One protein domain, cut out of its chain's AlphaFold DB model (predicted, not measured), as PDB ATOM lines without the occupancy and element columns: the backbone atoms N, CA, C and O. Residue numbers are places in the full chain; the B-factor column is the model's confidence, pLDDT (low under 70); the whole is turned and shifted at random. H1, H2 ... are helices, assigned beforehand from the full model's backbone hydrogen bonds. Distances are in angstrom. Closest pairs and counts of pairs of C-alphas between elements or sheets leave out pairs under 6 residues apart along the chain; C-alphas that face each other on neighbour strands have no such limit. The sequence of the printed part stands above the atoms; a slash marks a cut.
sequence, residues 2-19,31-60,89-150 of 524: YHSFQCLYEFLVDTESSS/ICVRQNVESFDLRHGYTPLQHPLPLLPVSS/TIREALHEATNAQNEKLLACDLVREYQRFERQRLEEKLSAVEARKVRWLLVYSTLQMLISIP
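This is residues 2 to 19, 31 to 60 and 89 to 150 of the 524 residues of an uncharacterized protein of Hortaea werneckii (UniProt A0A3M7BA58). A long helix, H6, runs through the middle, with H1 and H2 packed on different sides of it; H5 and the short H4 pack on H1, and H3 lies near ends of H5 and H6. The printed part has 110 residues with six named helices, H1 to H6 in chain order, and no named strand: all helix, compact, radius of gyration of the C-alphas 13.7 A, spans 40 by 30 by 26 A.

H6, residues 128 to 148, touches H1, residues 2 to 12, at a shallow tilt of 31 degrees, opposite ways; the closest C-alphas, of Phe 5 and Leu 143, are 5.9 A apart. Every O i to N i+4 pair in both is within hydrogen-bond range.

H6 is 30.2 A long, from C-alpha 128 at (30.041, -34.596, 29.270) to C-alpha 148 at (9.726, -56.908, 29.162). H2 is residues 33 to 44, H3 90 to 96, H4 103 to 106, H5 109 to 119.

Cuts after residues 19 and 60 leave C-alpha gaps of 17.6 A and 10.2 A. Residues 59 to 60 and 121 to 122 have pLDDT under 70.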
ATOM      1  N   TYR A   2       7.104 -46.830  33.959       95.62
ATOM      2  CA  TYR A   2       7.288 -47.051  32.510       95.62
ATOM      3  C   TYR A   2       7.179 -45.761  31.684       95.62
ATOM      4  O   TYR A   2       8.138 -45.374  31.026       95.62
ATOM      5  N   HIS A   3       6.059 -45.043  31.820       96.81
ATOM      6  CA  HIS A   3       5.831 -43.791  31.095       96.81
ATOM      7  C   HIS A   3       6.917 -42.738  31.368       96.81
ATOM      8  O   HIS A   3       7.389 -42.084  30.449       96.81
ATOM      9  N   SER A   4       7.386 -42.625  32.613       97.31
ATOM     10  CA  SER A   4       8.445 -41.683  32.987       97.31
ATOM     11  C   SER A   4       9.768 -41.987  32.273       97.31
ATOM     12  O   SER A   4      10.409 -41.076  31.753       97.31
ATOM     13  N   PHE A   5      10.163 -43.263  32.207       97.88
ATOM     14  CA  PHE A   5      11.364 -43.692  31.482       97.88
ATOM     15  C   PHE A   5      11.196 -43.614  29.966       97.88
ATOM     16  O   PHE A   5      12.167 -43.324  29.274       97.88
ATOM     17  N   GLN A   6       9.983 -43.821  29.453       97.38
ATOM     18  CA  GLN A   6       9.679 -43.604  28.043       97.38
ATOM     19  C   GLN A   6       9.847 -42.126  27.670       97.38
ATOM     20  O   GLN A   6      10.555 -41.825  26.715       97.38
ATOM     21  N   CYS A   7       9.288 -41.200  28.458       98.12
ATOM     22  CA  CYS A   7       9.488 -39.765  28.244       98.12
ATOM     23  C   CYS A   7      10.970 -39.382  28.321       98.12
ATOM     24  O   CYS A   7      11.440 -38.585  27.514       98.12
ATOM     25  N   LEU A   8      11.721 -39.964  29.264       98.00
ATOM     26  CA  LEU A   8      13.157 -39.720  29.372       98.00
ATOM     27  C   LEU A   8      13.931 -40.284  28.173       98.00
ATOM     28  O   LEU A   8      14.826 -39.622  27.668       98.00
ATOM     29  N   TYR A   9      13.580 -41.467  27.678       98.00
ATOM     30  CA  TYR A   9      14.158 -42.014  26.454       98.00
ATOM     31  C   TYR A   9      13.887 -41.090  25.258       98.00
ATOM     32  O   TYR A   9      14.832 -40.653  24.608       98.00
ATOM     33  N   GLU A  10      12.629 -40.703  25.030       97.62
ATOM     34  CA  GLU A  10      12.229 -39.789  23.949       97.62
ATOM     35  C   GLU A  10      12.888 -38.403  24.068       97.62
ATOM     36  O   GLU A  10      13.181 -37.754  23.065       97.62
ATOM     37  N   PHE A  11      13.181 -37.951  25.287       97.81
ATOM     38  CA  PHE A  11      13.868 -36.684  25.529       97.81
ATOM     39  C   PHE A  11      15.347 -36.716  25.109       97.81
ATOM     40  O   PHE A  11      15.885 -35.699  24.664       97.81
ATOM     41  N   LEU A  12      16.007 -37.871  25.238       97.31
ATOM     42  CA  LEU A  12      17.448 -38.028  25.011       97.31
ATOM     43  C   LEU A  12      17.795 -38.661  23.660       97.31
ATOM     44  O   LEU A  12      18.967 -38.668  23.296       97.31
ATOM     45  N   VAL A  13      16.829 -39.252  22.964       96.88
ATOM     46  CA  VAL A  13      17.063 -40.085  21.780       96.88
ATOM     47  C   VAL A  13      17.550 -39.289  20.570       96.88
ATOM     48  O   VAL A  13      17.055 -38.201  20.288       96.88
ATOM     49  N   ASP A  14      18.498 -39.848  19.819       95.56
ATOM     50  CA  ASP A  14      18.859 -39.337  18.497       95.56
ATOM     51  C   ASP A  14      17.868 -39.885  17.461       95.56
ATOM     52  O   ASP A  14      17.935 -41.056  17.077       95.56
ATOM     53  N   THR A  15      16.936 -39.042  17.026       94.25
ATOM     54  CA  THR A  15      15.892 -39.414  16.056       94.25
ATOM     55  C   THR A  15      16.447 -39.708  14.661       94.25
ATOM     56  O   THR A  15      15.803 -40.410  13.882       94.25
ATOM     57  N   GLU A  16      17.661 -39.244  14.352       90.62
ATOM     58  CA  GLU A  16      18.352 -39.565  13.100       90.62
ATOM     59  C   GLU A  16      19.085 -40.911  13.177       90.62
ATOM     60  O   GLU A  16      19.515 -41.459  12.156       90.62
ATOM     61  N   SER A  17      19.228 -41.483  14.378       87.50
ATOM     62  CA  SER A  17      19.883 -42.773  14.543       87.50
ATOM     63  C   SER A  17      18.978 -43.912  14.072       87.50
ATOM     64  O   SER A  17      17.909 -44.157  14.621       87.50
ATOM     65  N   SER A  18      19.422 -44.637  13.046       83.38
ATOM     66  CA  SER A  18      18.798 -45.887  12.600       83.38
ATOM     67  C   SER A  18      19.584 -47.091  13.124       83.38
ATOM     68  O   SER A  18      20.801 -47.025  13.327       83.38
ATOM     69  N   SER A  19      18.900 -48.226  13.290       78.50
ATOM     70  CA  SER A  19      19.531 -49.531  13.518       78.50
ATOM     71  C   SER A  19      20.445 -49.965  12.364       78.50
ATOM     72  O   SER A  19      21.288 -50.849  12.539       78.50
ATOM     73  N   ILE A  31      33.478 -45.196  25.038       90.56
ATOM     74  CA  ILE A  31      32.350 -46.141  25.089       90.56
ATOM     75  C   ILE A  31      31.572 -46.111  23.764       90.56
ATOM     76  O   ILE A  31      31.061 -45.064  23.341       90.56
ATOM     77  N   CYS A  32      31.460 -47.277  23.120       92.50
ATOM     78  CA  CYS A  32      30.622 -47.482  21.944       92.50
ATOM     79  C   CYS A  32      29.208 -47.882  22.384       92.50
ATOM     80  O   CYS A  32      28.950 -49.046  22.695       92.50
ATOM     81  N   VAL A  33      28.291 -46.910  22.434       93.75
ATOM     82  CA  VAL A  33      26.906 -47.126  22.896       93.75
ATOM     83  C   VAL A  33      26.207 -48.209  22.081       93.75
ATOM     84  O   VAL A  33      25.636 -49.122  22.665       93.75
ATOM     85  N   ARG A  34      26.330 -48.163  20.749       92.44
ATOM     86  CA  ARG A  34      25.701 -49.125  19.838       92.44
ATOM     87  C   ARG A  34      26.065 -50.572  20.169       92.44
ATOM     88  O   ARG A  34      25.179 -51.392  20.358       92.44
ATOM     89  N   GLN A  35      27.359 -50.864  20.302       93.19
ATOM     90  CA  GLN A  35      27.836 -52.213  20.625       93.19
ATOM     91  C   GLN A  35      27.319 -52.691  21.986       93.19
ATOM     92  O   GLN A  35      27.009 -53.869  22.149       93.19
ATOM     93  N   ASN A  36      27.214 -51.785  22.964       95.81
ATOM     94  CA  ASN A  36      26.693 -52.114  24.287       95.81
ATOM     95  C   ASN A  36      25.185 -52.391  24.256       95.81
ATOM     96  O   ASN A  36      24.757 -53.364  24.869       95.81
ATOM     97  N   VAL A  37      24.413 -51.584  23.521       96.00
ATOM     98  CA  VAL A  37      22.972 -51.784  23.309       96.00
ATOM     99  C   VAL A  37      22.709 -53.103  22.583       96.00
ATOM    100  O   VAL A  37      21.978 -53.937  23.104       96.00
ATOM    101  N   GLU A  38      23.385 -53.351  21.458       95.56
ATOM    102  CA  GLU A  38      23.255 -54.606  20.703       95.56
ATOM    103  C   GLU A  38      23.615 -55.818  21.575       95.56
ATOM    104  O   GLU A  38      22.878 -56.801  21.624       95.56
ATOM    105  N   SER A  39      24.715 -55.741  22.330       96.62
ATOM    106  CA  SER A  39      25.112 -56.823  23.239       96.62
ATOM    107  C   SER A  39      24.111 -57.030  24.377       96.62
ATOM    108  O   SER A  39      23.903 -58.161  24.807       96.62
ATOM    109  N   PHE A  40      23.521 -55.956  24.902       97.50
ATOM    110  CA  PHE A  40      22.502 -56.026  25.947       97.50
ATOM    111  C   PHE A  40      21.232 -56.697  25.420       97.50
ATOM    112  O   PHE A  40      20.791 -57.690  25.997       97.50
ATOM    113  N   ASP A  41      20.711 -56.231  24.286       97.00
ATOM    114  CA  ASP A  41      19.503 -56.788  23.681       97.00
ATOM    115  C   ASP A  41      19.690 -58.267  23.313       97.00
ATOM    116  O   ASP A  41      18.827 -59.088  23.621       97.00
ATOM    117  N   LEU A  42      20.849 -58.644  22.757       96.94
ATOM    118  CA  LEU A  42      21.168 -60.041  22.441       96.94
ATOM    119  C   LEU A  42      21.223 -60.937  23.684       96.94
ATOM    120  O   LEU A  42      20.702 -62.051  23.651       96.94
ATOM    121  N   ARG A  43      21.834 -60.471  24.782       97.44
ATOM    122  CA  ARG A  43      21.930 -61.255  26.027       97.44
ATOM    123  C   ARG A  43      20.570 -61.507  26.669       97.44
ATOM    124  O   ARG A  43      20.380 -62.562  27.265       97.44
ATOM    125  N   HIS A  44      19.650 -60.553  26.557       95.69
ATOM    126  CA  HIS A  44      18.329 -60.637  27.180       95.69
ATOM    127  C   HIS A  44      17.214 -61.063  26.209       95.69
ATOM    128  O   HIS A  44      16.077 -61.257  26.631       95.69
ATOM    129  N   GLY A  45      17.521 -61.240  24.919       94.88
ATOM    130  CA  GLY A  45      16.533 -61.569  23.891       94.88
ATOM    131  C   GLY A  45      15.520 -60.447  23.646       94.88
ATOM    132  O   GLY A  45      14.380 -60.720  23.260       94.88
ATOM    133  N   TYR A  46      15.906 -59.195  23.901       95.62
ATOM    134  CA  TYR A  46      15.044 -58.040  23.681       95.62
ATOM    135  C   TYR A  46      14.981 -57.665  22.205       95.62
ATOM    136  O   TYR A  46      15.921 -57.857  21.436       95.62
ATOM    137  N   THR A  47      13.830 -57.129  21.799       94.69
ATOM    138  CA  THR A  47      13.691 -56.497  20.485       94.69
ATOM    139  C   THR A  47      14.306 -55.100  20.577       94.69
ATOM    140  O   THR A  47      13.885 -54.352  21.462       94.69
ATOM    141  N   PRO A  48      15.280 -54.735  19.726       95.44
ATOM    142  CA  PRO A  48      15.895 -53.412  19.772       95.44
ATOM    143  C   PRO A  48      14.855 -52.298  19.627       95.44
ATOM    144  O   PRO A  48      13.912 -52.425  18.840       95.44
ATOM    145  N   LEU A  49      15.026 -51.203  20.373       94.94
ATOM    146  CA  LEU A  49      14.196 -50.010  20.189       94.94
ATOM    147  C   LEU A  49      14.548 -49.313  18.864       94.94
ATOM    148  O   LEU A  49      15.630 -49.512  18.315       94.94
ATOM    149  N   GLN A  50      13.633 -48.475  18.366       93.88
ATOM    150  CA  GLN A  50      13.757 -47.820  17.054       93.88
ATOM    151  C   GLN A  50      15.064 -47.032  16.898       93.88
ATOM    152  O   GLN A  50      15.680 -47.054  15.836       93.88
ATOM    153  N   HIS A  51      15.503 -46.383  17.975       94.56
ATOM    154  CA  HIS A  51      16.663 -45.505  17.977       94.56
ATOM    155  C   HIS A  51      17.632 -45.923  19.098       94.56
ATOM    156  O   HIS A  51      17.360 -45.696  20.285       94.56
ATOM    157  N   PRO A  52      18.758 -46.581  18.771       93.56
ATOM    158  CA  PRO A  52      19.660 -47.137  19.779       93.56
ATOM    159  C   PRO A  52      20.632 -46.104  20.374       93.56
ATOM    160  O   PRO A  52      21.347 -46.419  21.331       93.56
ATOM    161  N   LEU A  53      20.708 -44.893  19.813       95.06
ATOM    162  CA  LEU A  53      21.696 -43.886  20.196       95.06
ATOM    163  C   LEU A  53      21.057 -42.670  20.884       95.06
ATOM    164  O   LEU A  53      19.957 -42.260  20.513       95.06
ATOM    165  N   PRO A  54      21.763 -42.064  21.857       96.00
ATOM    166  CA  PRO A  54      21.380 -40.784  22.416       96.00
ATOM    167  C   PRO A  54      21.842 -39.649  21.511       96.00
ATOM    168  O   PRO A  54      22.908 -39.722  20.889       96.00
ATOM    169  N   LEU A  55      21.108 -38.548  21.563       95.12
ATOM    170  CA  LEU A  55      21.576 -37.263  21.099       95.12
ATOM    171  C   LEU A  55      22.718 -36.812  22.024       95.12
ATOM    172  O   LEU A  55      22.595 -36.761  23.255       95.12
ATOM    173  N   LEU A  56      23.883 -36.579  21.421       93.94
ATOM    174  CA  LEU A  56      25.110 -36.232  22.133       93.94
ATOM    175  C   LEU A  56      25.398 -34.738  21.988       93.94
ATOM    176  O   LEU A  56      25.217 -34.209  20.889       93.94
ATOM    177  N   PRO A  57      25.909 -34.073  23.046       92.00
ATOM    178  CA  PRO A  57      26.349 -32.690  22.940       92.00
ATOM    179  C   PRO A  57      27.383 -32.608  21.832       92.00
ATOM    180  O   PRO A  57      28.377 -33.348  21.835       92.00
ATOM    181  N   VAL A  58      27.137 -31.714  20.874       87.25
ATOM    182  CA  VAL A  58      28.132 -31.363  19.874       87.25
ATOM    183  C   VAL A  58      29.209 -30.628  20.646       87.25
ATOM    184  O   VAL A  58      29.190 -29.410  20.795       87.25
ATOM    185  N   SER A  59      30.180 -31.379  21.170       69.69
ATOM    186  CA  SER A  59      31.458 -30.772  21.477       69.69
ATOM    187  C   SER A  59      31.839 -30.123  20.163       69.69
ATOM    188  O   SER A  59      31.940 -30.841  19.158       69.69
ATOM    189  N   SER A  60      31.978 -28.798  20.134       62.88
ATOM    190  CA  SER A  60      32.733 -28.151  19.083       62.88
ATOM    191  C   SER A  60      34.095 -28.813  19.192       62.88
ATOM    192  O   SER A  60      34.939 -28.387  19.982       62.88
ATOM    193  N   THR A  89      28.626 -22.767  25.940       86.94
ATOM    194  CA  THR A  89      28.979 -23.344  27.233       86.94
ATOM    195  C   THR A  89      28.591 -24.826  27.235       86.94
ATOM    196  O   THR A  89      27.675 -25.253  26.534       86.94
ATOM    197  N   ILE A  90      29.268 -25.665  28.027       86.81
ATOM    198  CA  ILE A  90      28.937 -27.107  28.098       86.81
ATOM    199  C   ILE A  90      27.448 -27.315  28.440       86.81
ATOM    200  O   ILE A  90      26.836 -28.272  27.975       86.81
ATOM    201  N   ARG A  91      26.864 -26.395  29.219       88.06
ATOM    202  CA  ARG A  91      25.439 -26.382  29.565       88.06
ATOM    203  C   ARG A  91      24.552 -26.156  28.342       88.06
ATOM    204  O   ARG A  91      23.595 -26.900  28.164       88.06
ATOM    205  N   GLU A  92      24.889 -25.191  27.489       90.44
ATOM    206  CA  GLU A  92      24.177 -24.957  26.226       90.44
ATOM    207  C   GLU A  92      24.294 -26.153  25.286       90.44
ATOM    208  O   GLU A  92      23.285 -26.607  24.759       90.44
ATOM    209  N   ALA A  93      25.493 -26.729  25.146       91.00
ATOM    210  CA  ALA A  93      25.698 -27.898  24.293       91.00
ATOM    211  C   ALA A  93      24.894 -29.125  24.770       91.00
ATOM    212  O   ALA A  93      24.420 -29.913  23.952       91.00
ATOM    213  N   LEU A  94      24.734 -29.302  26.088       91.31
ATOM    214  CA  LEU A  94      23.876 -30.345  26.660       91.31
ATOM    215  C   LEU A  94      22.392 -30.058  26.421       91.31
ATOM    216  O   LEU A  94      21.651 -30.977  26.083       91.31
ATOM    217  N   HIS A  95      21.972 -28.801  26.567       92.00
ATOM    218  CA  HIS A  95      20.599 -28.385  26.297       92.00
ATOM    219  C   HIS A  95      20.230 -28.577  24.817       92.00
ATOM    220  O   HIS A  95      19.162 -29.104  24.514       92.00
ATOM    221  N   GLU A  96      21.129 -28.229  23.894       92.81
ATOM    222  CA  GLU A  96      20.953 -28.447  22.452       92.81
ATOM    223  C   GLU A  96      20.885 -29.940  22.097       92.81
ATOM    224  O   GLU A  96      20.131 -30.339  21.215       92.81
ATOM    225  N   ALA A  97      21.603 -30.795  22.830       94.12
ATOM    226  CA  ALA A  97      21.560 -32.244  22.653       94.12
ATOM    227  C   ALA A  97      20.380 -32.930  23.355       94.12
ATOM    228  O   ALA A  97      20.505 -34.054  23.856       94.12
ATOM    229  N   THR A  98      19.223 -32.271  23.388       95.81
ATOM    230  CA  THR A  98      17.966 -32.838  23.884       95.81
ATOM    231  C   THR A  98      16.812 -32.512  22.943       95.81
ATOM    232  O   THR A  98      16.790 -31.463  22.302       95.81
ATOM    233  N   ASN A  99      15.793 -33.371  22.910       95.62
ATOM    234  CA  ASN A  99      14.566 -33.134  22.145       95.62
ATOM    235  C   ASN A  99      13.600 -32.207  22.906       95.62
ATOM    236  O   ASN A  99      12.412 -32.496  23.051       95.62
ATOM    237  N   ALA A 100      14.109 -31.078  23.410       92.06
ATOM    238  CA  ALA A 100      13.357 -30.128  24.235       92.06
ATOM    239  C   ALA A 100      12.181 -29.456  23.500       92.06
ATOM    240  O   ALA A 100      11.330 -28.848  24.140       92.06
ATOM    241  N   GLN A 101      12.096 -29.594  22.172       93.19
ATOM    242  CA  GLN A 101      10.988 -29.072  21.363       93.19
ATOM    243  C   GLN A 101       9.634 -29.709  21.714       93.19
ATOM    244  O   GLN A 101       8.588 -29.132  21.431       93.19
ATOM    245  N   ASN A 102       9.631 -30.900  22.319       94.62
ATOM    246  CA  ASN A 102       8.402 -31.565  22.724       94.62
ATOM    247  C   ASN A 102       8.034 -31.192  24.170       94.62
ATOM    248  O   ASN A 102       8.487 -31.822  25.127       94.62
ATOM    249  N   GLU A 103       7.163 -30.190  24.320       94.81
ATOM    250  CA  GLU A 103       6.691 -29.683  25.621       94.81
ATOM    251  C   GLU A 103       6.109 -30.779  26.527       94.81
ATOM    252  O   GLU A 103       6.247 -30.725  27.750       94.81
ATOM    253  N   LYS A 104       5.514 -31.828  25.943       95.81
ATOM    254  CA  LYS A 104       4.946 -32.949  26.706       95.81
ATOM    255  C   LYS A 104       6.013 -33.718  27.482       95.81
ATOM    256  O   LYS A 104       5.728 -34.218  28.566       95.81
ATOM    257  N   LEU A 105       7.235 -33.796  26.956       96.06
ATOM    258  CA  LEU A 105       8.346 -34.471  27.630       96.06
ATOM    259  C   LEU A 105       8.817 -33.672  28.847       96.06
ATOM    260  O   LEU A 105       9.115 -34.253  29.888       96.06
ATOM    261  N   LEU A 106       8.814 -32.340  28.745       95.81
ATOM    262  CA  LEU A 106       9.195 -31.428  29.829       95.81
ATOM    263  C   LEU A 106       8.186 -31.434  30.985       95.81
ATOM    264  O   LEU A 106       8.538 -31.174  32.137       95.81
ATOM    265  N   ALA A 107       6.930 -31.782  30.701       96.50
ATOM    266  CA  ALA A 107       5.922 -31.983  31.730       96.50
ATOM    267  C   ALA A 107       6.205 -33.215  32.611       96.50
ATOM    268  O   ALA A 107       5.625 -33.317  33.688       96.50
ATOM    269  N   CYS A 108       7.103 -34.127  32.225       97.88
ATOM    270  CA  CYS A 108       7.429 -35.305  33.026       97.88
ATOM    271  C   CYS A 108       8.386 -34.967  34.184       97.88
ATOM    272  O   CYS A 108       9.478 -34.440  33.965       97.88
ATOM    273  N   ASP A 109       8.025 -35.336  35.419       97.75
ATOM    274  CA  ASP A 109       8.836 -35.042  36.614       97.75
ATOM    275  C   ASP A 109      10.246 -35.651  36.538       97.75
ATOM    276  O   ASP A 109      11.227 -34.995  36.886       97.75
ATOM    277  N   LEU A 110      10.373 -36.875  36.009       97.75
ATOM    278  CA  LEU A 110      11.672 -37.541  35.862       97.75
ATOM    279  C   LEU A 110      12.594 -36.792  34.890       97.75
ATOM    280  O   LEU A 110      13.798 -36.709  35.122       97.75
ATOM    281  N   VAL A 111      12.033 -36.227  33.818       97.81
ATOM    282  CA  VAL A 111      12.792 -35.419  32.853       97.81
ATOM    283  C   VAL A 111      13.264 -34.122  33.510       97.81
ATOM    284  O   VAL A 111      14.425 -33.751  33.347       97.81
ATOM    285  N   ARG A 112      12.416 -33.469  34.316       97.31
ATOM    286  CA  ARG A 112      12.789 -32.249  35.054       97.31
ATOM    287  C   ARG A 112      13.912 -32.498  36.061       97.31
ATOM    288  O   ARG A 112      14.871 -31.725  36.104       97.31
ATOM    289  N   GLU A 113      13.837 -33.587  36.824       97.25
ATOM    290  CA  GLU A 113      14.907 -33.960  37.757       97.25
ATOM    291  C   GLU A 113      16.189 -34.362  37.025       97.25
ATOM    292  O   GLU A 113      17.277 -33.951  37.423       97.25
ATOM    293  N   TYR A 114      16.088 -35.066  35.894       96.31
ATOM    294  CA  TYR A 114      17.250 -35.366  35.058       96.31
ATOM    295  C   TYR A 114      17.924 -34.092  34.522       96.31
ATOM    296  O   TYR A 114      19.145 -33.958  34.587       96.31
ATOM    297  N   GLN A 115      17.146 -33.115  34.047       95.38
ATOM    298  CA  GLN A 115      17.671 -31.816  33.614       95.38
ATOM    299  C   GLN A 115      18.313 -31.039  34.766       95.38
ATOM    300  O   GLN A 115      19.304 -30.334  34.578       95.38
ATOM    301  N   ARG A 116      17.741 -31.113  35.970       95.06
ATOM    302  CA  ARG A 116      18.340 -30.514  37.166       95.06
ATOM    303  C   ARG A 116      19.674 -31.183  37.495       95.06
ATOM    304  O   ARG A 116      20.649 -30.477  37.735       95.06
ATOM    305  N   PHE A 117      19.720 -32.508  37.428       93.62
ATOM    306  CA  PHE A 117      20.918 -33.305  37.643       93.62
ATOM    307  C   PHE A 117      22.021 -32.994  36.619       93.62
ATOM    308  O   PHE A 117      23.153 -32.760  37.018       93.62
ATOM    309  N   GLU A 118      21.714 -32.880  35.322       91.31
ATOM    310  CA  GLU A 118      22.728 -32.509  34.317       91.31
ATOM    311  C   GLU A 118      23.231 -31.065  34.448       91.31
ATOM    312  O   GLU A 118      24.361 -30.764  34.057       91.31
ATOM    313  N   ARG A 119      22.416 -30.159  35.002       89.12
ATOM    314  CA  ARG A 119      22.836 -28.776  35.287       89.12
ATOM    315  C   ARG A 119      23.755 -28.681  36.500       89.12
ATOM    316  O   ARG A 119      24.600 -27.776  36.551       89.12
ATOM    317  N   GLN A 120      23.590 -29.582  37.467       89.44
ATOM    318  CA  GLN A 120      24.467 -29.682  38.625       89.44
ATOM    319  C   GLN A 120      25.820 -30.226  38.166       89.44
ATOM    320  O   GLN A 120      25.931 -31.339  37.660       89.44
ATOM    321  N   ARG A 121      26.872 -29.417  38.325       66.62
ATOM    322  CA  ARG A 121      28.245 -29.872  38.102       66.62
ATOM    323  C   ARG A 121      28.656 -30.780  39.252       66.62
ATOM    324  O   ARG A 121      29.338 -30.351  40.172       66.62
ATOM    325  N   LEU A 122      28.231 -32.035  39.195       69.50
ATOM    326  CA  LEU A 122      28.926 -33.076  39.933       69.50
ATOM    327  C   LEU A 122      30.332 -33.175  39.337       69.50
ATOM    328  O   LEU A 122      30.489 -33.055  38.121       69.50
ATOM    329  N   GLU A 123      31.348 -33.309  40.189       73.06
ATOM    330  CA  GLU A 123      32.765 -33.416  39.821       73.06
ATOM    331  C   GLU A 123      33.039 -34.719  39.052       73.06
ATOM    332  O   GLU A 123      33.708 -35.649  39.506       73.06
ATOM    333  N   GLU A 124      32.461 -34.824  37.864       81.38
ATOM    334  CA  GLU A 124      32.583 -35.984  37.016       81.38
ATOM    335  C   GLU A 124      33.944 -35.949  36.337       81.38
ATOM    336  O   GLU A 124      34.275 -35.055  35.560       81.38
ATOM    337  N   LYS A 125      34.731 -36.993  36.594       89.94
ATOM    338  CA  LYS A 125      36.014 -37.241  35.921       89.94
ATOM    339  C   LYS A 125      35.851 -37.575  34.431       89.94
ATOM    340  O   LYS A 125      36.845 -37.801  33.745       89.94
ATOM    341  N   LEU A 126      34.612 -37.672  33.949       88.88
ATOM    342  CA  LEU A 126      34.259 -38.046  32.587       88.88
ATOM    343  C   LEU A 126      33.917 -36.810  31.762       88.88
ATOM    344  O   LEU A 126      33.388 -35.821  32.267       88.88
ATOM    345  N   SER A 127      34.170 -36.887  30.457       90.31
ATOM    346  CA  SER A 127      33.667 -35.868  29.541       90.31
ATOM    347  C   SER A 127      32.132 -35.873  29.528       90.31
ATOM    348  O   SER A 127      31.509 -36.929  29.641       90.31
ATOM    349  N   ALA A 128      31.505 -34.708  29.325       90.00
ATOM    350  CA  ALA A 128      30.041 -34.596  29.270       90.00
ATOM    351  C   ALA A 128      29.416 -35.556  28.235       90.00
ATOM    352  O   ALA A 128      28.368 -36.148  28.477       90.00
ATOM    353  N   VAL A 129      30.106 -35.772  27.107       91.69
ATOM    354  CA  VAL A 129      29.709 -36.731  26.065       91.69
ATOM    355  C   VAL A 129      29.724 -38.167  26.597       91.69
ATOM    356  O   VAL A 129      28.794 -38.926  26.345       91.69
ATOM    357  N   GLU A 130      30.764 -38.581  27.320       92.69
ATOM    358  CA  GLU A 130      30.854 -39.941  27.865       92.69
ATOM    359  C   GLU A 130      29.877 -40.172  29.013       92.69
ATOM    360  O   GLU A 130      29.224 -41.215  29.046       92.69
ATOM    361  N   ALA A 131      29.709 -39.191  29.900       93.00
ATOM    362  CA  ALA A 131      28.707 -39.250  30.958       93.00
ATOM    363  C   ALA A 131      27.295 -39.425  30.370       93.00
ATOM    364  O   ALA A 131      26.545 -40.310  30.791       93.00
ATOM    365  N   ARG A 132      26.972 -38.673  29.307       93.88
ATOM    366  CA  ARG A 132      25.723 -38.805  28.541       93.88
ATOM    367  C   ARG A 132      25.522 -40.220  27.995       93.88
ATOM    368  O   ARG A 132      24.445 -40.789  28.152       93.88
ATOM    369  N   LYS A 133      26.564 -40.818  27.406       95.12
ATOM    370  CA  LYS A 133      26.529 -42.198  26.890       95.12
ATOM    371  C   LYS A 133      26.231 -43.223  27.987       95.12
ATOM    372  O   LYS A 133      25.429 -44.125  27.765       95.12
ATOM    373  N   VAL A 134      26.861 -43.098  29.156       95.69
ATOM    374  CA  VAL A 134      26.643 -44.022  30.284       95.69
ATOM    375  C   VAL A 134      25.214 -43.908  30.808       95.69
ATOM    376  O   VAL A 134      24.531 -44.920  30.960       95.69
ATOM    377  N   ARG A 135      24.731 -42.680  31.023       96.00
ATOM    378  CA  ARG A 135      23.352 -42.438  31.471       96.00
ATOM    379  C   ARG A 135      22.337 -42.969  30.470       96.00
ATOM    380  O   ARG A 135      21.362 -43.592  30.875       96.00
ATOM    381  N   TRP A 136      22.585 -42.787  29.174       97.31
ATOM    382  CA  TRP A 136      21.739 -43.357  28.130       97.31
ATOM    383  C   TRP A 136      21.629 -44.878  28.232       97.31
ATOM    384  O   TRP A 136      20.523 -45.403  28.182       97.31
ATOM    385  N   LEU A 137      22.746 -45.591  28.423       97.75
ATOM    386  CA  LEU A 137      22.721 -47.051  28.576       97.75
ATOM    387  C   LEU A 137      21.858 -47.485  29.769       97.75
ATOM    388  O   LEU A 137      21.117 -48.464  29.664       97.75
ATOM    389  N   LEU A 138      21.906 -46.745  30.880       97.88
ATOM    390  CA  LEU A 138      21.046 -46.990  32.041       97.88
ATOM    391  C   LEU A 138      19.564 -46.753  31.714       97.88
ATOM    392  O   LEU A 138      18.725 -47.598  32.024       97.88
ATOM    393  N   VAL A 139      19.236 -45.633  31.065       98.12
ATOM    394  CA  VAL A 139      17.855 -45.304  30.670       98.12
ATOM    395  C   VAL A 139      17.309 -46.347  29.693       98.12
ATOM    396  O   VAL A 139      16.224 -46.877  29.916       98.12
ATOM    397  N   TYR A 140      18.082 -46.694  28.660       98.06
ATOM    398  CA  TYR A 140      17.721 -47.688  27.649       98.06
ATOM    399  C   TYR A 140      17.468 -49.064  28.268       98.06
ATOM    400  O   TYR A 140      16.417 -49.661  28.050       98.06
ATOM    401  N   SER A 141      18.414 -49.560  29.073       98.00
ATOM    402  CA  SER A 141      18.291 -50.876  29.712       98.00
ATOM    403  C   SER A 141      17.112 -50.933  30.679       98.00
ATOM    404  O   SER A 141      16.356 -51.902  30.660       98.00
ATOM    405  N   THR A 142      16.898 -49.879  31.470       98.00
ATOM    406  CA  THR A 142      15.748 -49.793  32.381       98.00
ATOM    407  C   THR A 142      14.435 -49.788  31.610       98.00
ATOM    408  O   THR A 142      13.521 -50.528  31.967       98.00
ATOM    409  N   LEU A 143      14.341 -49.015  30.524       97.69
ATOM    410  CA  LEU A 143      13.149 -48.999  29.683       97.69
ATOM    411  C   LEU A 143      12.887 -50.373  29.049       97.69
ATOM    412  O   LEU A 143      11.763 -50.857  29.132       97.69
ATOM    413  N   GLN A 144      13.907 -51.030  28.491       96.75
ATOM    414  CA  GLN A 144      13.769 -52.378  27.926       96.75
ATOM    415  C   GLN A 144      13.301 -53.399  28.968       96.75
ATOM    416  O   GLN A 144      12.386 -54.181  28.707       96.75
ATOM    417  N   MET A 145      13.859 -53.352  30.182       96.19
ATOM    418  CA  MET A 145      13.388 -54.195  31.282       96.19
ATOM    419  C   MET A 145      11.918 -53.907  31.608       96.19
ATOM    420  O   MET A 145      11.120 -54.841  31.676       96.19
ATOM    421  N   LEU A 146      11.531 -52.631  31.722       96.06
ATOM    422  CA  LEU A 146      10.146 -52.222  31.982       96.06
ATOM    423  C   LEU A 146       9.177 -52.588  30.849       96.06
ATOM    424  O   LEU A 146       8.003 -52.782  31.133       96.06
ATOM    425  N   ILE A 147       9.636 -52.708  29.598       94.38
ATOM    426  CA  ILE A 147       8.844 -53.238  28.471       94.38
ATOM    427  C   ILE A 147       8.693 -54.757  28.581       94.38
ATOM    428  O   ILE A 147       7.651 -55.309  28.232       94.38
ATOM    429  N   SER A 148       9.725 -55.448  29.067       92.19
ATOM    430  CA  SER A 148       9.726 -56.908  29.162       92.19
ATOM    431  C   SER A 148       8.870 -57.451  30.307       92.19
ATOM    432  O   SER A 148       8.216 -58.472  30.127       92.19
ATOM    433  N   ILE A 149       8.817 -56.757  31.447       88.94
ATOM    434  CA  ILE A 149       8.042 -57.161  32.632       88.94
ATOM    435  C   ILE A 149       6.534 -57.336  32.351       88.94
ATOM    436  O   ILE A 149       5.982 -58.355  32.762       88.94
ATOM    437  N   PRO A 150       5.834 -56.406  31.670       83.81
ATOM    438  CA  PRO A 150       4.410 -56.560  31.378       83.81
ATOM    439  C   PRO A 150       4.135 -57.564  30.254       83.81
ATOM    440  O   PRO A 150       2.984 -57.936  30.033       83.81
TER     441      PRO A 150